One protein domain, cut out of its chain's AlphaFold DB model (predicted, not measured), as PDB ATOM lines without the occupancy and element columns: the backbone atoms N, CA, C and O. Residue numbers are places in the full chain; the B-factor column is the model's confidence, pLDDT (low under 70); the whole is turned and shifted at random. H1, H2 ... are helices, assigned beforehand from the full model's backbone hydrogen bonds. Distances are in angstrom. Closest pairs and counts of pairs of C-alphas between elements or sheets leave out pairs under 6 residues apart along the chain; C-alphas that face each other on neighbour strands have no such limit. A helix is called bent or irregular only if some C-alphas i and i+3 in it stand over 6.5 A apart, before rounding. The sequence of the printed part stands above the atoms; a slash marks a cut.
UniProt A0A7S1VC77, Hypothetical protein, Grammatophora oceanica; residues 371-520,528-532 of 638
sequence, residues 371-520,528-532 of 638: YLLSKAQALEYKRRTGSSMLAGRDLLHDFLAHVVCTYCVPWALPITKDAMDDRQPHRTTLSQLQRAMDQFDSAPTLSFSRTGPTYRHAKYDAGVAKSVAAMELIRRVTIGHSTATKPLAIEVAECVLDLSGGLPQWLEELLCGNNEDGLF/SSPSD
ATOM      1  N   TYR A 371     111.038 149.239 205.587       89.62
ATOM      2  CA  TYR A 371     110.779 150.059 204.401       89.62
ATOM      3  C   TYR A 371     110.048 149.292 203.285       89.62
ATOM      4  O   TYR A 371     109.097 149.803 202.687       89.62
ATOM      5  N   LEU A 372     110.454 148.057 202.991       88.31
ATOM      6  CA  LEU A 372     109.780 147.244 201.982       88.31
ATOM      7  C   LEU A 372     108.331 146.953 202.374       88.31
ATOM      8  O   LEU A 372     107.442 147.035 201.522       88.31
ATOM      9  N   LEU A 373     108.086 146.643 203.647       88.81
ATOM     10  CA  LEU A 373     106.746 146.374 204.158       88.81
ATOM     11  C   LEU A 373     105.849 147.616 204.067       88.81
ATOM     12  O   LEU A 373     104.724 147.512 203.577       88.81
ATOM     13  N   SER A 374     106.353 148.799 204.433       88.81
ATOM     14  CA  SER A 374     105.585 150.049 204.333       88.81
ATOM     15  C   SER A 374     105.283 150.417 202.880       88.81
ATOM     16  O   SER A 374     104.172 150.841 202.554       88.81
ATOM     17  N   LYS A 375     106.226 150.171 201.966       88.19
ATOM     18  CA  LYS A 375     106.020 150.337 200.523       88.19
ATOM     19  C   LYS A 375     104.967 149.376 199.978       88.19
ATOM     20  O   LYS A 375     104.112 149.801 199.197       88.19
ATOM     21  N   ALA A 376     105.010 148.106 200.376       86.94
ATOM     22  CA  ALA A 376     104.005 147.116 199.996       86.94
ATOM     23  C   ALA A 376     102.609 147.543 200.474       86.94
ATOM     24  O   ALA A 376     101.668 147.573 199.681       86.94
ATOM     25  N   GLN A 377     102.500 147.981 201.728       86.00
ATOM     26  CA  GLN A 377     101.254 148.448 202.332       86.00
ATOM     27  C   GLN A 377     100.703 149.707 201.645       86.00
ATOM     28  O   GLN A 377      99.514 149.772 201.336       86.00
ATOM     29  N   ALA A 378     101.557 150.683 201.327       87.12
ATOM     30  CA  ALA A 378     101.150 151.886 200.604       87.12
ATOM     31  C   ALA A 378     100.631 151.582 199.190       87.12
ATOM     32  O   ALA A 378      99.665 152.196 198.732       87.12
ATOM     33  N   LEU A 379     101.243 150.616 198.497       85.88
ATOM     34  CA  LEU A 379     100.784 150.167 197.181       85.88
ATOM     35  C   LEU A 379      99.446 149.430 197.256       85.88
ATOM     36  O   LEU A 379      98.587 149.659 196.403       85.88
ATOM     37  N   GLU A 380      99.255 148.571 198.255       83.25
ATOM     38  CA  GLU A 380      97.978 147.886 198.481       83.25
ATOM     39  C   GLU A 380      96.864 148.869 198.831       83.25
ATOM     40  O   GLU A 380      95.785 148.808 198.239       83.25
ATOM     41  N   TYR A 381      97.138 149.821 199.727       85.31
ATOM     42  CA  TYR A 381      96.189 150.870 200.086       85.31
ATOM     43  C   TYR A 381      95.775 151.679 198.853       85.31
ATOM     44  O   TYR A 381      94.583 151.795 198.571       85.31
ATOM     45  N   LYS A 382      96.750 152.123 198.046       86.44
ATOM     46  CA  LYS A 382      96.494 152.848 196.796       86.44
ATOM     47  C   LYS A 382      95.614 152.071 195.822       86.44
ATOM     48  O   LYS A 382      94.811 152.688 195.131       86.44
ATOM     49  N   ARG A 383      95.740 150.745 195.745       81.25
ATOM     50  CA  ARG A 383      94.850 149.938 194.896       81.25
ATOM     51  C   ARG A 383      93.430 149.880 195.437       81.25
ATOM     52  O   ARG A 383      92.500 150.009 194.655       81.25
ATOM     53  N   ARG A 384      93.261 149.702 196.751       81.56
ATOM     54  CA  ARG A 384      91.931 149.587 197.368       81.56
ATOM     55  C   ARG A 384      91.148 150.895 197.328       81.56
ATOM     56  O   ARG A 384      89.946 150.872 197.108       81.56
ATOM     57  N   THR A 385      91.817 152.022 197.556       84.31
ATOM     58  CA  THR A 385      91.160 153.333 197.697       84.31
ATOM     59  C   THR A 385      91.350 154.244 196.485       84.31
ATOM     60  O   THR A 385      90.763 155.321 196.429       84.31
ATOM     61  N   GLY A 386      92.197 153.859 195.526       85.00
ATOM     62  CA  GLY A 386      92.622 154.710 194.411       85.00
ATOM     63  C   GLY A 386      93.649 155.787 194.795       85.00
ATOM     64  O   GLY A 386      94.168 156.474 193.914       85.00
ATOM     65  N   SER A 387      93.986 155.931 196.083       84.62
ATOM     66  CA  SER A 387      94.852 156.995 196.604       84.62
ATOM     67  C   SER A 387      95.934 156.444 197.530       84.62
ATOM     68  O   SER A 387      95.657 155.622 198.394       84.62
ATOM     69  N   SER A 388      97.178 156.919 197.402       80.94
ATOM     70  CA  SER A 388      98.237 156.614 198.383       80.94
ATOM     71  C   SER A 388      98.149 157.474 199.647       80.94
ATOM     72  O   SER A 388      99.019 157.370 200.511       80.94
ATOM     73  N   MET A 389      97.131 158.337 199.741       84.12
ATOM     74  CA  MET A 389      96.960 159.268 200.845       84.12
ATOM     75  C   MET A 389      95.907 158.776 201.833       84.12
ATOM     76  O   MET A 389      94.737 158.639 201.476       84.12
ATOM     77  N   LEU A 390      96.310 158.580 203.086       80.75
ATOM     78  CA  LEU A 390      95.413 158.370 204.215       80.75
ATOM     79  C   LEU A 390      95.241 159.718 204.927       80.75
ATOM     80  O   LEU A 390      96.224 160.344 205.309       80.75
ATOM     81  N   ALA A 391      94.004 160.210 205.051       81.44
ATOM     82  CA  ALA A 391      93.717 161.532 205.637       81.44
ATOM     83  C   ALA A 391      94.518 162.702 205.006       81.44
ATOM     84  O   ALA A 391      94.850 163.680 205.673       81.44
ATOM     85  N   GLY A 392      94.843 162.601 203.711       79.50
ATOM     86  CA  GLY A 392      95.612 163.617 202.980       79.50
ATOM     87  C   GLY A 392      97.134 163.525 203.137       79.50
ATOM     88  O   GLY A 392      97.842 164.314 202.512       79.50
ATOM     89  N   ARG A 393      97.653 162.562 203.907       81.19
ATOM     90  CA  ARG A 393      99.094 162.298 204.040       81.19
ATOM     91  C   ARG A 393      99.491 161.030 203.314       81.19
ATOM     92  O   ARG A 393      98.746 160.053 203.300       81.19
ATOM     93  N   ASP A 394     100.649 161.056 202.668       86.75
ATOM     94  CA  ASP A 394     101.146 159.893 201.946       86.75
ATOM     95  C   ASP A 394     101.592 158.806 202.924       86.75
ATOM     96  O   ASP A 394     102.475 159.015 203.751       86.75
ATOM     97  N   LEU A 395     100.991 157.628 202.797       86.75
ATOM     98  CA  LEU A 395     101.159 156.554 203.768       86.75
ATOM     99  C   LEU A 395     102.616 156.065 203.869       86.75
ATOM    100  O   LEU A 395     103.099 155.770 204.958       86.75
ATOM    101  N   LEU A 396     103.332 155.998 202.740       90.06
ATOM    102  CA  LEU A 396     104.743 155.600 202.733       90.06
ATOM    103  C   LEU A 396     105.620 156.653 203.420       90.06
ATOM    104  O   LEU A 396     106.548 156.291 204.137       90.06
ATOM    105  N   HIS A 397     105.325 157.936 203.194       89.81
ATOM    106  CA  HIS A 397     106.017 159.044 203.855       89.81
ATOM    107  C   HIS A 397     105.852 158.976 205.373       89.81
ATOM    108  O   HIS A 397     106.857 158.950 206.075       89.81
ATOM    109  N   ASP A 398     104.617 158.845 205.864       89.31
ATOM    110  CA  ASP A 398     104.333 158.794 207.303       89.31
ATOM    111  C   ASP A 398     105.050 157.617 207.987       89.31
ATOM    112  O   ASP A 398     105.626 157.770 209.066       89.31
ATOM    113  N   PHE A 399     105.074 156.441 207.348       88.62
ATOM    114  CA  PHE A 399     105.807 155.290 207.877       88.62
ATOM    115  C   PHE A 399     107.322 155.501 207.871       88.62
ATOM    116  O   PHE A 399     107.984 155.172 208.853       88.62
ATOM    117  N   LEU A 400     107.880 156.036 206.782       90.69
ATOM    118  CA  LEU A 400     109.312 156.317 206.687       90.69
ATOM    119  C   LEU A 400     109.755 157.340 207.729       90.69
ATOM    120  O   LEU A 400     110.738 157.102 208.427       90.69
ATOM    121  N   ALA A 401     109.015 158.435 207.865       90.94
ATOM    122  CA  ALA A 401     109.247 159.446 208.880       90.94
ATOM    123  C   ALA A 401     109.213 158.850 210.285       90.94
ATOM    124  O   ALA A 401     110.152 159.032 211.058       90.94
ATOM    125  N   HIS A 402     108.182 158.060 210.594       90.38
ATOM    126  CA  HIS A 402     108.076 157.398 211.886       90.38
ATOM    127  C   HIS A 402     109.271 156.474 212.154       90.38
ATOM    128  O   HIS A 402     109.869 156.559 213.225       90.38
ATOM    129  N   VAL A 403     109.658 155.631 211.189       89.25
ATOM    130  CA  VAL A 403     110.778 154.695 211.357       89.25
ATOM    131  C   VAL A 403     112.103 155.437 211.544       89.25
ATOM    132  O   VAL A 403     112.854 155.133 212.471       89.25
ATOM    133  N   VAL A 404     112.381 156.432 210.702       91.06
ATOM    134  CA  VAL A 404     113.637 157.185 210.745       91.06
ATOM    135  C   VAL A 404     113.734 158.010 212.027       91.06
ATOM    136  O   VAL A 404     114.727 157.888 212.741       91.06
ATOM    137  N   CYS A 405     112.715 158.802 212.357       91.12
ATOM    138  CA  CYS A 405     112.754 159.698 213.512       91.12
ATOM    139  C   CYS A 405     112.677 158.940 214.846       91.12
ATOM    140  O   CYS A 405     113.364 159.303 215.794       91.12
ATOM    141  N   THR A 406     111.897 157.858 214.927       89.56
ATOM    142  CA  THR A 406     111.729 157.110 216.189       89.56
ATOM    143  C   THR A 406     112.875 156.138 216.442       89.56
ATOM    144  O   THR A 406     113.275 155.964 217.590       89.56
ATOM    145  N   TYR A 407     113.418 155.500 215.395       87.38
ATOM    146  CA  TYR A 407     114.377 154.403 215.559       87.38
ATOM    147  C   TYR A 407     115.754 154.658 214.945       87.38
ATOM    148  O   TYR A 407     116.724 154.132 215.470       87.38
ATOM    149  N   CYS A 408     115.907 155.445 213.876       87.94
ATOM    150  CA  CYS A 408     117.237 155.683 213.292       87.94
ATOM    151  C   CYS A 408     117.951 156.880 213.935       87.94
ATOM    152  O   CYS A 408     119.123 156.774 214.297       87.94
ATOM    153  N   VAL A 409     117.265 158.019 214.091       90.19
ATOM    154  CA  VAL A 409     117.858 159.259 214.627       90.19
ATOM    155  C   VAL A 409     118.431 159.067 216.037       90.19
ATOM    156  O   VAL A 409     119.590 159.442 216.242       90.19
ATOM    157  N   PRO A 410     117.729 158.422 216.992       87.81
ATOM    158  CA  PRO A 410     118.271 158.249 218.339       87.81
ATOM    159  C   PRO A 410     119.541 157.388 218.390       87.81
ATOM    160  O   PRO A 410     120.322 157.526 219.326       87.81
ATOM    161  N   TRP A 411     119.762 156.532 217.386       80.81
ATOM    162  CA  TRP A 411     120.971 155.712 217.243       80.81
ATOM    163  C   TRP A 411     122.146 156.458 216.623       80.81
ATOM    164  O   TRP A 411     123.305 156.136 216.890       80.81
ATOM    165  N   ALA A 412     121.856 157.421 215.755       86.62
ATOM    166  CA  ALA A 412     122.870 158.214 215.085       86.62
ATOM    167  C   ALA A 412     123.508 159.251 216.025       86.62
ATOM    168  O   ALA A 412     124.635 159.686 215.787       86.62
ATOM    169  N   LEU A 413     122.811 159.624 217.103       85.69
ATOM    170  CA  LEU A 413     123.238 160.658 218.039       85.69
ATOM    171  C   LEU A 413     123.838 160.045 219.321       85.69
ATOM    172  O   LEU A 413     123.217 159.194 219.950       85.69
ATOM    173  N   PRO A 414     125.038 160.477 219.752       66.00
ATOM    174  CA  PRO A 414     125.747 159.884 220.890       66.00
ATOM    175  C   PRO A 414     125.144 160.222 222.267       66.00
ATOM    176  O   PRO A 414     125.523 159.601 223.257       66.00
ATOM    177  N   ILE A 415     124.224 161.191 222.332       59.44
ATOM    178  CA  ILE A 415     123.722 161.818 223.569       59.44
ATOM    179  C   ILE A 415     122.731 160.914 224.328       59.44
ATOM    180  O   ILE A 415     122.480 161.109 225.511       59.44
ATOM    181  N   THR A 416     122.196 159.874 223.690       55.84
ATOM    182  CA  THR A 416     121.116 159.054 224.258       55.84
ATOM    183  C   THR A 416     121.588 157.860 225.088       55.84
ATOM    184  O   THR A 416     120.736 157.181 225.655       55.84
ATOM    185  N   LYS A 417     122.898 157.584 225.206       54.56
ATOM    186  CA  LYS A 417     123.389 156.356 225.868       54.56
ATOM    187  C   LYS A 417     122.922 156.209 227.322       54.56
ATOM    188  O   LYS A 417     122.473 155.127 227.675       54.56
ATOM    189  N   ASP A 418     122.918 157.289 228.099       51.97
ATOM    190  CA  ASP A 418     122.513 157.240 229.515       51.97
ATOM    191  C   ASP A 418     120.982 157.253 229.711       51.97
ATOM    192  O   ASP A 418     120.490 156.884 230.771       51.97
ATOM    193  N   ALA A 419     120.208 157.642 228.688       51.28
ATOM    194  CA  ALA A 419     118.738 157.674 228.726       51.28
ATOM    195  C   ALA A 419     118.075 156.459 228.040       51.28
ATOM    196  O   ALA A 419     116.891 156.192 228.255       51.28
ATOM    197  N   MET A 420     118.816 155.741 227.190       50.84
ATOM    198  CA  MET A 420     118.350 154.564 226.444       50.84
ATOM    199  C   MET A 420     118.535 153.249 227.206       50.84
ATOM    200  O   MET A 420     117.809 152.301 226.914       50.84
ATOM    201  N   ASP A 421     119.440 153.183 228.189       49.69
ATOM    202  CA  ASP A 421     119.695 151.949 228.951       49.69
ATOM    203  C   ASP A 421     118.457 151.461 229.741       49.69
ATOM    204  O   ASP A 421     118.280 150.257 229.921       49.69
ATOM    205  N   ASP A 422     117.526 152.361 230.096       47.97
ATOM    206  CA  ASP A 422     116.266 152.018 230.781       47.97
ATOM    207  C   ASP A 422     115.084 151.717 229.834       47.97
ATOM    208  O   ASP A 422     114.069 151.149 230.251       47.97
ATOM    209  N   ARG A 423     115.173 152.062 228.541       47.38
ATOM    210  CA  ARG A 423     114.084 151.880 227.561       47.38
ATOM    211  C   ARG A 423     114.461 150.859 226.496       47.38
ATOM    212  O   ARG A 423     114.539 151.201 225.331       47.38
ATOM    213  N   GLN A 424     114.620 149.607 226.927       51.03
ATOM    214  CA  GLN A 424     114.915 148.417 226.115       51.03
ATOM    215  C   GLN A 424     116.135 148.565 225.178       51.03
ATOM    216  O   GLN A 424     116.106 149.345 224.231       51.03
ATOM    217  N   PRO A 425     117.187 147.742 225.326       51.72
ATOM    218  CA  PRO A 425     118.313 147.771 224.402       51.72
ATOM    219  C   PRO A 425     117.839 147.306 223.019       51.72
ATOM    220  O   PRO A 425     117.750 146.107 222.739       51.72
ATOM    221  N   HIS A 426     117.508 148.260 222.150       59.00
ATOM    222  CA  HIS A 426     117.262 148.015 220.740       59.00
ATOM    223  C   HIS A 426     118.460 147.206 220.192       59.00
ATOM    224  O   HIS A 426     119.626 147.549 220.401       59.00
ATOM    225  N   ARG A 427     118.196 146.059 219.555       68.62
ATOM    226  CA  ARG A 427     119.220 145.033 219.255       68.62
ATOM    227  C   ARG A 427     120.046 145.302 217.994       68.62
ATOM    228  O   ARG A 427     120.820 144.440 217.579       68.62
ATOM    229  N   THR A 428     119.920 146.482 217.391       78.88
ATOM    230  CA  THR A 428     120.498 146.796 216.081       78.88
ATOM    231  C   THR A 428     122.001 146.496 216.016       78.88
ATOM    232  O   THR A 428     122.839 147.024 216.765       78.88
ATOM    233  N   THR A 429     122.360 145.622 215.082       82.75
ATOM    234  CA  THR A 429     123.731 145.212 214.777       82.75
ATOM    235  C   THR A 429     124.309 146.058 213.644       82.75
ATOM    236  O   THR A 429     123.594 146.515 212.753       82.75
ATOM    237  N   LEU A 430     125.634 146.238 213.634       81.56
ATOM    238  CA  LEU A 430     126.309 146.960 212.549       81.56
ATOM    239  C   LEU A 430     126.068 146.285 211.186       81.56
ATOM    240  O   LEU A 430     125.883 146.965 210.183       81.56
ATOM    241  N   SER A 431     125.991 144.951 211.163       82.50
ATOM    242  CA  SER A 431     125.671 144.169 209.966       82.50
ATOM    243  C   SER A 431     124.273 144.441 209.409       82.50
ATOM    244  O   SER A 431     124.097 144.405 208.193       82.50
ATOM    245  N   GLN A 432     123.279 144.706 210.264       84.75
ATOM    246  CA  GLN A 432     121.929 145.074 209.818       84.75
ATOM    247  C   GLN A 432     121.923 146.476 209.196       84.75
ATOM    248  O   GLN A 432     121.352 146.655 208.124       84.75
ATOM    249  N   LEU A 433     122.628 147.440 209.802       84.00
ATOM    250  CA  LEU A 433     122.780 148.792 209.246       84.00
ATOM    251  C   LEU A 433     123.502 148.773 207.894       84.00
ATOM    252  O   LEU A 433     123.029 149.375 206.936       84.00
ATOM    253  N   GLN A 434     124.611 148.035 207.794       84.25
ATOM    254  CA  GLN A 434     125.348 147.860 206.538       84.25
ATOM    255  C   GLN A 434     124.481 147.218 205.457       84.25
ATOM    256  O   GLN A 434     124.401 147.735 204.348       84.25
ATOM    257  N   ARG A 435     123.759 146.146 205.803       82.88
ATOM    258  CA  ARG A 435     122.817 145.500 204.886       82.88
ATOM    259  C   ARG A 435     121.751 146.475 204.389       82.88
ATOM    260  O   ARG A 435     121.477 146.479 203.196       82.88
ATOM    261  N   ALA A 436     121.170 147.285 205.274       85.06
ATOM    262  CA  ALA A 436     120.173 148.270 204.877       85.06
ATOM    263  C   ALA A 436     120.769 149.304 203.909       85.06
ATOM    264  O   ALA A 436     120.183 149.554 202.859       85.06
ATOM    265  N   MET A 437     121.953 149.845 204.210       84.19
ATOM    266  CA  MET A 437     122.648 150.808 203.345       84.19
ATOM    267  C   MET A 437     122.911 150.254 201.939       84.19
ATOM    268  O   MET A 437     122.583 150.928 200.964       84.19
ATOM    269  N   ASP A 438     123.439 149.031 201.836       82.94
ATOM    270  CA  ASP A 438     123.708 148.376 200.547       82.94
ATOM    271  C   ASP A 438     122.421 148.200 199.721       82.94
ATOM    272  O   ASP A 438     122.429 148.303 198.494       82.94
ATOM    273  N   GLN A 439     121.300 147.929 200.395       83.06
ATOM    274  CA  GLN A 439     120.024 147.634 199.750       83.06
ATOM    275  C   GLN A 439     119.255 148.885 199.309       83.06
ATOM    276  O   GLN A 439     118.574 148.831 198.285       83.06
ATOM    277  N   PHE A 440     119.383 150.010 200.018       76.44
ATOM    278  CA  PHE A 440     118.794 151.288 199.592       76.44
ATOM    279  C   PHE A 440     119.450 151.858 198.320       76.44
ATOM    280  O   PHE A 440     118.779 152.562 197.566       76.44
ATOM    281  N   ASP A 441     120.719 151.527 198.055       66.38
ATOM    282  CA  ASP A 441     121.438 151.965 196.849       66.38
ATOM    283  C   ASP A 441     121.089 151.123 195.608       66.38
ATOM    284  O   ASP A 441     121.161 151.599 194.472       66.38
ATOM    285  N   SER A 442     120.693 149.862 195.803       60.16
ATOM    286  CA  SER A 442     120.232 148.987 194.725       60.16
ATOM    287  C   SER A 442     118.773 149.283 194.354       60.16
ATOM    288  O   SER A 442     117.918 149.420 195.227       60.16
ATOM    289  N   ALA A 443     118.454 149.362 193.053       49.09
ATOM    290  CA  ALA A 443     117.071 149.502 192.584       49.09
ATOM    291  C   ALA A 443     116.150 148.467 193.274       49.09
ATOM    292  O   ALA A 443     116.598 147.339 193.484       49.09
ATOM    293  N   PRO A 444     114.879 148.803 193.597       46.75
ATOM    294  CA  PRO A 444     114.004 148.032 194.491       46.75
ATOM    295  C   PRO A 444     113.462 146.749 193.841       46.75
ATOM    296  O   PRO A 444     112.256 146.553 193.691       46.75
ATOM    297  N   THR A 445     114.372 145.874 193.449       40.22
ATOM    298  CA  THR A 445     114.142 144.545 192.905       40.22
ATOM    299  C   THR A 445     114.719 143.587 193.930       40.22
ATOM    300  O   THR A 445     115.902 143.688 194.253       40.22
ATOM    301  N   LEU A 446     113.885 142.684 194.458       42.19
ATOM    302  CA  LEU A 446     114.273 141.598 195.364       42.19
ATOM    303  C   LEU A 446     115.278 140.678 194.653       42.19
ATOM    304  O   LEU A 446     114.928 139.636 194.109       42.19
ATOM    305  N   SER A 447     116.530 141.107 194.592       33.50
ATOM    306  CA  SER A 447     117.632 140.401 193.961       33.50
ATOM    307  C   SER A 447     118.538 139.902 195.077       33.50
ATOM    308  O   SER A 447     119.347 140.627 195.647       33.50
ATOM    309  N   PHE A 448     118.342 138.632 195.433       36.97
ATOM    310  CA  PHE A 448     119.210 137.894 196.343       36.97
ATOM    311  C   PHE A 448     120.503 137.517 195.610       36.97
ATOM    312  O   PHE A 448     120.723 136.368 195.250       36.97
ATOM    313  N   SER A 449     121.366 138.499 195.362       29.11
ATOM    314  CA  SER A 449     122.766 138.236 195.042       29.11
ATOM    315  C   SER A 449     123.631 139.230 195.802       29.11
ATOM    316  O   SER A 449     123.676 140.419 195.499       29.11
ATOM    317  N   ARG A 450     124.255 138.727 196.870       35.53
ATOM    318  CA  ARG A 450     125.171 139.458 197.745       35.53
ATOM    319  C   ARG A 450     126.598 139.216 197.278       35.53
ATOM    320  O   ARG A 450     127.081 138.098 197.394       35.53
ATOM    321  N   THR A 451     127.272 140.275 196.852       33.41
ATOM    322  CA  THR A 451     128.697 140.556 197.118       33.41
ATOM    323  C   THR A 451     128.928 142.043 196.831       33.41
ATOM    324  O   THR A 451     129.517 142.430 195.830       33.41
ATOM    325  N   GLY A 452     128.386 142.902 197.700       33.66
ATOM    326  CA  GLY A 452     128.728 144.324 197.713       33.66
ATOM    327  C   GLY A 452     130.071 144.550 198.423       33.66
ATOM    328  O   GLY A 452     130.411 143.784 199.333       33.66
ATOM    329  N   PRO A 453     130.861 145.560 198.018       34.44
ATOM    330  CA  PRO A 453     132.126 145.881 198.662       34.44
ATOM    331  C   PRO A 453     131.876 146.311 200.110       34.44
ATOM    332  O   PRO A 453     131.148 147.259 200.385       34.44
ATOM    333  N   THR A 454     132.491 145.596 201.047       42.56
ATOM    334  CA  THR A 454     132.367 145.867 202.480       42.56
ATOM    335  C   THR A 454     132.938 147.242 202.821       42.56
ATOM    336  O   THR A 454     134.124 147.511 202.624       42.56
ATOM    337  N   TYR A 455     132.095 148.113 203.377       45.00
ATOM    338  CA  TYR A 455     132.518 149.381 203.961       45.00
ATOM    339  C   TYR A 455     133.422 149.093 205.173       45.00
ATOM    340  O   TYR A 455     132.963 148.648 206.229       45.00
ATOM    341  N   ARG A 456     134.740 149.266 205.010       45.69
ATOM    342  CA  ARG A 456     135.735 149.008 206.062       45.69
ATOM    343  C   ARG A 456     135.839 150.215 206.992       45.69
ATOM    344  O   ARG A 456     136.583 151.148 206.710       45.69
ATOM    345  N   HIS A 457     135.163 150.173 208.138       50.75
ATOM    346  CA  HIS A 457     135.512 151.063 209.246       50.75
ATOM    347  C   HIS A 457     136.823 150.590 209.884       50.75
ATOM    348  O   HIS A 457     136.885 149.545 210.529       50.75
ATOM    349  N   ALA A 458     137.889 151.361 209.688       46.69
ATOM    350  CA  ALA A 458     139.137 151.202 210.416       46.69
ATOM    351  C   ALA A 458     138.981 151.746 211.851       46.69
ATOM    352  O   ALA A 458     138.570 152.885 212.024       46.69
ATOM    353  N   LYS A 459     139.336 150.935 212.859       53.88
ATOM    354  CA  LYS A 459     139.680 151.328 214.247       53.88
ATOM    355  C   LYS A 459     138.725 152.301 214.978       53.88
ATOM    356  O   LYS A 459     139.196 153.233 215.621       53.88
ATOM    357  N   TYR A 460     137.412 152.077 214.938       59.06
ATOM    358  CA  TYR A 460     136.471 152.773 215.830       59.06
ATOM    359  C   TYR A 460     135.952 151.835 216.920       59.06
ATOM    360  O   TYR A 460     135.773 150.640 216.671       59.06
ATOM    361  N   ASP A 461     135.642 152.387 218.095       74.62
ATOM    362  CA  ASP A 461     134.841 151.690 219.100       74.62
ATOM    363  C   ASP A 461     133.497 151.272 218.495       74.62
ATOM    364  O   ASP A 461     132.862 152.034 217.756       74.62
ATOM    365  N   ALA A 462     133.031 150.064 218.825       72.25
ATOM    366  CA  ALA A 462     131.844 149.462 218.214       72.25
ATOM    367  C   ALA A 462     130.588 150.354 218.298       72.25
ATOM    368  O   ALA A 462     129.748 150.319 217.401       72.25
ATOM    369  N   GLY A 463     130.467 151.182 219.342       73.75
ATOM    370  CA  GLY A 463     129.369 152.142 219.485       73.75
ATOM    371  C   GLY A 463     129.438 153.314 218.499       73.75
ATOM    372  O   GLY A 463     128.416 153.686 217.934       73.75
ATOM    373  N   VAL A 464     130.633 153.858 218.250       78.75
ATOM    374  CA  VAL A 464     130.839 154.966 217.298       78.75
ATOM    375  C   VAL A 464     130.647 154.478 215.862       78.75
ATOM    376  O   VAL A 464     130.038 155.159 215.045       78.75
ATOM    377  N   ALA A 465     131.089 153.256 215.554       79.38
ATOM    378  CA  ALA A 465     130.849 152.656 214.243       79.38
ATOM    379  C   ALA A 465     129.345 152.506 213.939       79.38
ATOM    380  O   ALA A 465     128.915 152.759 212.814       79.38
ATOM    381  N   LYS A 466     128.532 152.132 214.938       82.31
ATOM    382  CA  LYS A 466     127.073 152.036 214.785       82.31
ATOM    383  C   LYS A 466     126.416 153.397 214.569       82.31
ATOM    384  O   LYS A 466     125.575 153.496 213.682       82.31
ATOM    385  N   SER A 467     126.793 154.427 215.330       83.81
ATOM    386  CA  SER A 467     126.193 155.759 215.179       83.81
ATOM    387  C   SER A 467     126.528 156.389 213.828       83.81
ATOM    388  O   SER A 467     125.648 156.938 213.170       83.81
ATOM    389  N   VAL A 468     127.767 156.226 213.355       85.50
ATOM    390  CA  VAL A 468     128.182 156.675 212.017       85.50
ATOM    391  C   VAL A 468     127.407 155.936 210.923       85.50
ATOM    392  O   VAL A 468     126.891 156.576 210.009       85.50
ATOM    393  N   ALA A 469     127.262 154.611 211.028       85.69
ATOM    394  CA  ALA A 469     126.482 153.830 210.066       85.69
ATOM    395  C   ALA A 469     124.987 154.198 210.081       85.69
ATOM    396  O   ALA A 469     124.364 154.281 209.025       85.69
ATOM    397  N   ALA A 470     124.409 154.459 211.257       88.62
ATOM    398  CA  ALA A 470     123.033 154.931 211.381       88.62
ATOM    399  C   ALA A 470     122.858 156.325 210.754       88.62
ATOM    400  O   ALA A 470     121.906 156.534 210.007       88.62
ATOM    401  N   MET A 471     123.795 157.250 210.985       89.06
ATOM    402  CA  MET A 471     123.771 158.586 210.377       89.06
ATOM    403  C   MET A 471     123.858 158.520 208.849       89.06
ATOM    404  O   MET A 471     123.137 159.232 208.151       89.06
ATOM    405  N   GLU A 472     124.698 157.634 208.318       87.56
ATOM    406  CA  GLU A 472     124.810 157.419 206.876       87.56
ATOM    407  C   GLU A 472     123.535 156.796 206.284       87.56
ATOM    408  O   GLU A 472     123.079 157.223 205.223       87.56
ATOM    409  N   LEU A 473     122.902 155.847 206.984       89.00
ATOM    410  CA  LEU A 473     121.604 155.302 206.582       89.00
ATOM    411  C   LEU A 473     120.525 156.396 206.540       89.00
ATOM    412  O   LEU A 473     119.809 156.496 205.544       89.00
ATOM    413  N   ILE A 474     120.435 157.240 207.577       90.81
ATOM    414  CA  ILE A 474     119.509 158.385 207.616       90.81
ATOM    415  C   ILE A 474     119.756 159.286 206.410       90.81
ATOM    416  O   ILE A 474     118.821 159.575 205.669       90.81
ATOM    417  N   ARG A 475     121.015 159.665 206.158       87.75
ATOM    418  CA  ARG A 475     121.392 160.512 205.022       87.75
ATOM    419  C   ARG A 475     120.874 159.952 203.699       87.75
ATOM    420  O   ARG A 475     120.244 160.681 202.934       87.75
ATOM    421  N   ARG A 476     121.093 158.662 203.432       86.50
ATOM    422  CA  ARG A 476     120.653 158.003 202.188       86.50
ATOM    423  C   ARG A 476     119.136 157.966 202.054       86.50
ATOM    424  O   ARG A 476     118.611 158.339 201.007       86.50
ATOM    425  N   VAL A 477     118.434 157.567 203.114       87.31
ATOM    426  CA  VAL A 477     116.966 157.491 203.126       87.31
ATOM    427  C   VAL A 477     116.355 158.880 202.932       87.31
ATOM    428  O   VAL A 477     115.463 159.050 202.102       87.31
ATOM    429  N   THR A 478     116.870 159.891 203.633       87.50
ATOM    430  CA  THR A 478     116.408 161.277 203.524       87.50
ATOM    431  C   THR A 478     116.636 161.840 202.123       87.50
ATOM    432  O   THR A 478     115.708 162.405 201.549       87.50
ATOM    433  N   ILE A 479     117.819 161.654 201.529       83.88
ATOM    434  CA  ILE A 479     118.103 162.129 200.165       83.88
ATOM    435  C   ILE A 479     117.237 161.395 199.130       83.88
ATOM    436  O   ILE A 479     116.722 162.021 198.207       83.88
ATOM    437  N   GLY A 480     117.048 160.080 199.281       82.62
ATOM    438  CA  GLY A 480     116.302 159.262 198.323       82.62
ATOM    439  C   GLY A 480     114.783 159.462 198.355       82.62
ATOM    440  O   GLY A 480     114.116 159.230 197.344       82.62
ATOM    441  N   HIS A 481     114.224 159.884 199.495       84.31
ATOM    442  CA  HIS A 481     112.771 159.947 199.697       84.31
ATOM    443  C   HIS A 481     112.209 161.333 200.023       84.31
ATOM    444  O   HIS A 481     110.991 161.506 199.949       84.31
ATOM    445  N   SER A 482     113.047 162.326 200.330       84.56
ATOM    446  CA  SER A 482     112.580 163.696 200.546       84.56
ATOM    447  C   SER A 482     112.235 164.371 199.217       84.56
ATOM    448  O   SER A 482     112.999 164.337 198.255       84.56
ATOM    449  N   THR A 483     111.067 165.002 199.155       81.56
ATOM    450  CA  THR A 483     110.608 165.790 198.003       81.56
ATOM    451  C   THR A 483     109.873 167.035 198.492       81.56
ATOM    452  O   THR A 483     109.401 167.060 199.624       81.56
ATOM    453  N   ALA A 484     109.681 168.041 197.635       72.81
ATOM    454  CA  ALA A 484     108.921 169.247 197.991       72.81
ATOM    455  C   ALA A 484     107.494 168.972 198.521       72.81
ATOM    456  O   ALA A 484     106.960 169.761 199.291       72.81
ATOM    457  N   THR A 485     106.861 167.863 198.118       75.88
ATOM    458  CA  THR A 485     105.531 167.460 198.611       75.88
ATOM    459  C   THR A 485     105.582 166.507 199.806       75.88
ATOM    460  O   THR A 485     104.556 166.288 200.445       75.88
ATOM    461  N   LYS A 486     106.750 165.924 200.096       80.94
ATOM    462  CA  LYS A 486     106.990 164.938 201.159       80.94
ATOM    463  C   LYS A 486     108.286 165.313 201.885       80.94
ATOM    464  O   LYS A 486     109.348 164.786 201.537       80.94
ATOM    465  N   PRO A 487     108.237 166.277 202.818       84.38
ATOM    466  CA  PRO A 487     109.424 166.929 203.359       84.38
ATOM    467  C   PRO A 487     110.114 166.094 204.450       84.38
ATOM    468  O   PRO A 487     110.321 166.558 205.569       84.38
ATOM    469  N   LEU A 488     110.516 164.859 204.132       88.56
ATOM    470  CA  LEU A 488     111.174 163.956 205.087       88.56
ATOM    471  C   LEU A 488     112.437 164.586 205.695       88.56
ATOM    472  O   LEU A 488     112.721 164.386 206.869       88.56
ATOM    473  N   ALA A 489     113.173 165.389 204.922       88.62
ATOM    474  CA  ALA A 489     114.345 166.109 205.422       88.62
ATOM    475  C   ALA A 489     114.016 167.096 206.555       88.62
ATOM    476  O   ALA A 489     114.814 167.239 207.476       88.62
ATOM    477  N   ILE A 490     112.846 167.741 206.514       89.69
ATOM    478  CA  ILE A 490     112.415 168.700 207.538       89.69
ATOM    479  C   ILE A 490     112.054 167.956 208.825       89.69
ATOM    480  O   ILE A 490     112.484 168.364 209.896       89.69
ATOM    481  N   GLU A 491     111.333 166.838 208.725       91.88
ATOM    482  CA  GLU A 491     110.946 166.024 209.889       91.88
ATOM    483  C   GLU A 491     112.160 165.374 210.570       91.88
ATOM    484  O   GLU A 491     112.252 165.339 211.797       91.88
ATOM    485  N   VAL A 492     113.139 164.920 209.779       92.38
ATOM    486  CA  VAL A 492     114.416 164.424 210.308       92.38
ATOM    487  C   VAL A 492     115.197 165.551 210.980       92.38
ATOM    488  O   VAL A 492     115.726 165.343 212.068       92.38
ATOM    489  N   ALA A 493     115.254 166.743 210.381       91.81
ATOM    490  CA  ALA A 493     115.921 167.893 210.987       91.81
ATOM    491  C   ALA A 493     115.258 168.310 212.305       91.81
ATOM    492  O   ALA A 493     115.948 168.564 213.288       91.81
ATOM    493  N   GLU A 494     113.929 168.323 212.344       93.50
ATOM    494  CA  GLU A 494     113.153 168.586 213.552       93.50
ATOM    495  C   GLU A 494     113.530 167.607 214.673       93.50
ATOM    496  O   GLU A 494     113.939 168.029 215.754       93.50
ATOM    497  N   CYS A 495     113.512 166.307 214.371       92.31
ATOM    498  CA  CYS A 495     113.855 165.255 215.323       92.31
ATOM    499  C   CYS A 495     115.316 165.323 215.801       92.31
ATOM    500  O   CYS A 495     115.598 165.139 216.985       92.31
ATOM    501  N   VAL A 496     116.263 165.607 214.901       91.81
ATOM    502  CA  VAL A 496     117.686 165.728 215.248       91.81
ATOM    503  C   VAL A 496     117.938 166.943 216.144       91.81
ATOM    504  O   VAL A 496     118.692 166.833 217.115       91.81
ATOM    505  N   LEU A 497     117.292 168.077 215.857       91.38
ATOM    506  CA  LEU A 497     117.377 169.281 216.685       91.38
ATOM    507  C   LEU A 497     116.838 169.038 218.093       91.38
ATOM    508  O   LEU A 497     117.477 169.454 219.056       91.38
ATOM    509  N   ASP A 498     115.720 168.322 218.217       90.31
ATOM    510  CA  ASP A 498     115.120 167.999 219.518       90.31
ATOM    511  C   ASP A 498     116.020 167.110 220.388       90.31
ATOM    512  O   ASP A 498     115.946 167.170 221.613       90.31
ATOM    513  N   LEU A 499     116.886 166.301 219.768       87.94
ATOM    514  CA  LEU A 499     117.745 165.346 220.472       87.94
ATOM    515  C   LEU A 499     119.188 165.820 220.685       87.94
ATOM    516  O   LEU A 499     119.825 165.383 221.641       87.94
ATOM    517  N   SER A 500     119.734 166.657 219.799       85.50
ATOM    518  CA  SER A 500     121.156 167.044 219.835       85.50
ATOM    519  C   SER A 500     121.431 168.539 219.909       85.50
ATOM    520  O   SER A 500     122.580 168.920 220.124       85.50
ATOM    521  N   GLY A 501     120.411 169.387 219.747       82.38
ATOM    522  CA  GLY A 501     120.568 170.843 219.769       82.38
ATOM    523  C   GLY A 501     121.314 171.430 218.565       82.38
ATOM    524  O   GLY A 501     121.534 172.633 218.535       82.38
ATOM    525  N   GLY A 502     121.690 170.623 217.567       87.75
ATOM    526  CA  GLY A 502     122.357 171.078 216.345       87.75
ATOM    527  C   GLY A 502     122.113 170.128 215.174       87.75
ATOM    528  O   GLY A 502     121.762 168.968 215.376       87.75
ATOM    529  N   LEU A 503     122.272 170.607 213.938       90.31
ATOM    530  CA  LEU A 503     122.080 169.784 212.743       90.31
ATOM    531  C   LEU A 503     123.417 169.312 212.146       90.31
ATOM    532  O   LEU A 503     124.402 170.048 212.138       90.31
ATOM    533  N   PRO A 504     123.471 168.089 211.588       89.31
ATOM    534  CA  PRO A 504     124.584 167.657 210.761       89.31
ATOM    535  C   PRO A 504     124.729 168.543 209.522       89.31
ATOM    536  O   PRO A 504     123.746 168.811 208.827       89.31
ATOM    537  N   GLN A 505     125.971 168.892 209.180       87.06
ATOM    538  CA  GLN A 505     126.293 169.760 208.041       87.06
ATOM    539  C   GLN A 505     125.616 169.322 206.730       87.06
ATOM    540  O   GLN A 505     125.100 170.159 205.994       87.06
ATOM    541  N   TRP A 506     125.575 168.015 206.445       87.44
ATOM    542  CA  TRP A 506     124.957 167.494 205.221       87.44
ATOM    543  C   TRP A 506     123.448 167.774 205.149       87.44
ATOM    544  O   TRP A 506     122.911 167.946 204.056       87.44
ATOM    545  N   LEU A 507     122.755 167.798 206.292       86.25
ATOM    546  CA  LEU A 507     121.309 168.005 206.367       86.25
ATOM    547  C   LEU A 507     120.976 169.494 206.267       86.25
ATOM    548  O   LEU A 507     120.032 169.863 205.569       86.25
ATOM    549  N   GLU A 508     121.797 170.347 206.883       86.56
ATOM    550  CA  GLU A 508     121.741 171.798 206.676       86.56
ATOM    551  C   GLU A 508     121.976 172.153 205.203       86.56
ATOM    552  O   GLU A 508     121.211 172.917 204.620       86.56
ATOM    553  N   GLU A 509     122.993 171.558 204.576       84.06
ATOM    554  CA  GLU A 509     123.293 171.707 203.146       84.06
ATOM    555  C   GLU A 509     122.142 171.251 202.251       84.06
ATOM    556  O   GLU A 509     121.761 171.962 201.319       84.06
ATOM    557  N   LEU A 510     121.550 170.093 202.555       83.19
ATOM    558  CA  LEU A 510     120.415 169.555 201.810       83.19
ATOM    559  C   LEU A 510     119.201 170.495 201.862       83.19
ATOM    560  O   LEU A 510     118.570 170.739 200.833       83.19
ATOM    561  N   LEU A 511     118.883 171.027 203.045       84.38
ATOM    562  CA  LEU A 511     117.738 171.915 203.253       84.38
ATOM    563  C   LEU A 511     117.980 173.330 202.715       84.38
ATOM    564  O   LEU A 511     117.045 173.940 202.200       84.38
ATOM    565  N   CYS A 512     119.213 173.837 202.778       80.94
ATOM    566  CA  CYS A 512     119.579 175.132 202.197       80.94
ATOM    567  C   CYS A 512     119.655 175.093 200.662       80.94
ATOM    568  O   CYS A 512     119.438 176.118 200.019       80.94
ATOM    569  N   GLY A 513     119.933 173.919 200.082       71.94
ATOM    570  CA  GLY A 513     120.166 173.730 198.653       71.94
ATOM    571  C   GLY A 513     121.610 174.070 198.264       71.94
ATOM    572  O   GLY A 513     122.097 175.169 198.519       71.94
ATOM    573  N   ASN A 514     122.309 173.123 197.634       63.44
ATOM    574  CA  ASN A 514     123.676 173.331 197.144       63.44
ATOM    575  C   ASN A 514     123.703 174.045 195.774       63.44
ATOM    576  O   ASN A 514     122.779 173.936 194.972       63.44
ATOM    577  N   ASN A 515     124.805 174.760 195.516       51.44
ATOM    578  CA  ASN A 515     125.011 175.798 194.489       51.44
ATOM    579  C   ASN A 515     124.749 175.444 193.006       51.44
ATOM    580  O   ASN A 515     124.802 176.351 192.166       51.44
ATOM    581  N   GLU A 516     124.489 174.187 192.649       44.44
ATOM    582  CA  GLU A 516     124.612 173.733 191.254       44.44
ATOM    583  C   GLU A 516     123.330 173.857 190.418       44.44
ATOM    584  O   GLU A 516     123.424 174.155 189.230       44.44
ATOM    585  N   ASP A 517     122.137 173.799 191.015       40.41
ATOM    586  CA  ASP A 517     120.888 173.940 190.259       40.41
ATOM    587  C   ASP A 517     120.226 175.304 190.479       40.41
ATOM    588  O   ASP A 517     120.315 175.940 191.529       40.41
ATOM    589  N   GLY A 518     119.649 175.865 189.419       38.97
ATOM    590  CA  GLY A 518     119.076 177.206 189.440       38.97
ATOM    591  C   GLY A 518     117.941 177.346 190.456       38.97
ATOM    592  O   GLY A 518     116.837 176.911 190.160       38.97
ATOM    593  N   LEU A 519     118.169 178.066 191.564       42.88
ATOM    594  CA  LEU A 519     117.153 178.435 192.569       42.88
ATOM    595  C   LEU A 519     115.924 179.205 192.015       42.88
ATOM    596  O   LEU A 519     114.985 179.462 192.748       42.88
ATOM    597  N   PHE A 520     115.870 179.535 190.719       39.38
ATOM    598  CA  PHE A 520     114.682 180.130 190.074       39.38
ATOM    599  C   PHE A 520     113.993 179.240 189.051       39.38
ATOM    600  O   PHE A 520     112.975 179.621 188.473       39.38
ATOM    601  N   SER A 528     111.235 167.750 191.922       55.34
ATOM    602  CA  SER A 528     111.283 167.478 193.376       55.34
ATOM    603  C   SER A 528     112.607 167.737 194.130       55.34
ATOM    604  O   SER A 528     113.158 166.797 194.699       55.34
ATOM    605  N   SER A 529     113.102 168.979 194.190       64.38
ATOM    606  CA  SER A 529     114.188 169.308 195.131       64.38
ATOM    607  C   SER A 529     113.682 169.204 196.584       64.38
ATOM    608  O   SER A 529     112.579 169.687 196.856       64.38
ATOM    609  N   PRO A 530     114.435 168.584 197.515       67.00
ATOM    610  CA  PRO A 530     114.114 168.545 198.944       67.00
ATOM    611  C   PRO A 530     114.499 169.830 199.702       67.00
ATOM    612  O   PRO A 530     114.311 169.890 200.914       67.00
ATOM    613  N   SER A 531     115.064 170.830 199.014       75.50
ATOM    614  CA  SER A 531     115.509 172.093 199.613       75.50
ATOM    615  C   SER A 531     114.328 172.969 200.043       75.50
ATOM    616  O   SER A 531     113.513 173.357 199.203       75.50
ATOM    617  N   ASP A 532     114.284 173.338 201.320       81.69
ATOM    618  CA  ASP A 532     113.335 174.303 201.880       81.69
ATOM    619  C   ASP A 532     114.023 175.139 202.981       81.69
ATOM    620  O   ASP A 532     113.877 174.863 204.181       81.69
TER     621      ASP A 532
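What this domain is: This is residues 371 to 520 and 528 to 532 of the 638 residues of the protein "Hypothetical protein" of Grammatophora oceanica (UniProt A0A7S1VC77). Three helices, H2, H5 and H6, stand side by side as an up-and-down bundle that makes the core, each running against the one before it in the chain. H4 packs along H5, H1 folds back on the first part of H2 and reaches past that end of the bundle, H7 packs on the first part of H6, and the small, irregular H3 lies at the opposite end of the core. The printed part has 155 residues with seven named helices, H1 to H7 in order, and no named strand, an all-helix domain. It is compact, with a radius of gyration of the C-alphas of 16.8 A and spans of 49 by 40 by 36 A.

How they stand to each other: Begin at the hub, H5, residues 462 to 481, which touches four helices. Look first at H2, residues 395 to 412: it touches H5 at a shallow tilt of 24 degrees, opposite ways, with Ala 412 and Ser 467 the closest C-alphas at 4.1 A. H6, residues 488 to 500, touches H2 at a shallow tilt of 29 degrees, the same way, closest at Cys 405 and Val 492, 5.9 A. H5 and H6 form a helical hairpin, touching through residues 478 to 481 and 488 to 492 alone, closest at Thr 478 and Ala 489, 5.6 A. H4, residues 430 to 441, touches H5 at a shallow tilt of 20 degrees, the same way, closest at Leu 430 and Lys 466, 5.6 A. H1, residues 371 to 385, forms a helical hairpin with H2, touching its residues 395 to 400 alone, closest at Ala 378 and Leu 396, 5.6 A. H7, residues 505 to 512, and H6 form a helical hairpin at a steep tilt of 45 degrees, closest at Ala 489 and Leu 511, 7.1 A; H7 and H5 only just touch, with 3 pairs of C-alphas within 8 A, closest at Arg 475 and Leu 507, 7.6 A. H3, residues 414 to 420, is close to but not clearly touching H2, where Pro 410 and Thr 416 have C-alphas 6.6 A apart, the closest. Each O i to N i+4 pair is within hydrogen-bond range in H1, H5, H6 and H7, against 11 of 14 in H2, 7 of 8 in H4 and 1 of 3 in H3, which has 1 of 4 O i to N i+3 pairs within range.

Where its parts are: Find C-alpha 462 at (131.844, 149.462, 218.214); from there H5 runs 28.6 A to His 481. H2 spans 24.5 A, has a kink of 33 degrees near residue 406 and is only just irregular, C-alphas 406 and 409 being 6.7 A apart; H3 is irregular, C-alphas 415 and 418 being 7.6 A apart. H1 begins at C-alpha 371, (110.779, 150.059, 204.401), and spans 21.0 A; H6 spans 18.1 A and H4 17.2 A. H7 ends at C-alpha 512, (119.579, 175.132, 202.197).

The domain as a whole: The two C-alphas farthest apart, of Thr 385 and Lys 459, are 51.3 A apart. The link from H4 to H5, residues 442 to 461, is long. Residues 521 to 527 are not printed; C-alphas 520 and 528 are 13.5 A apart across this cut. Mean pLDDT of the printed part is 75.0; look for values under 70 at residues 414 to 427, 441 to 460, 514 to 520 and 528 to 530.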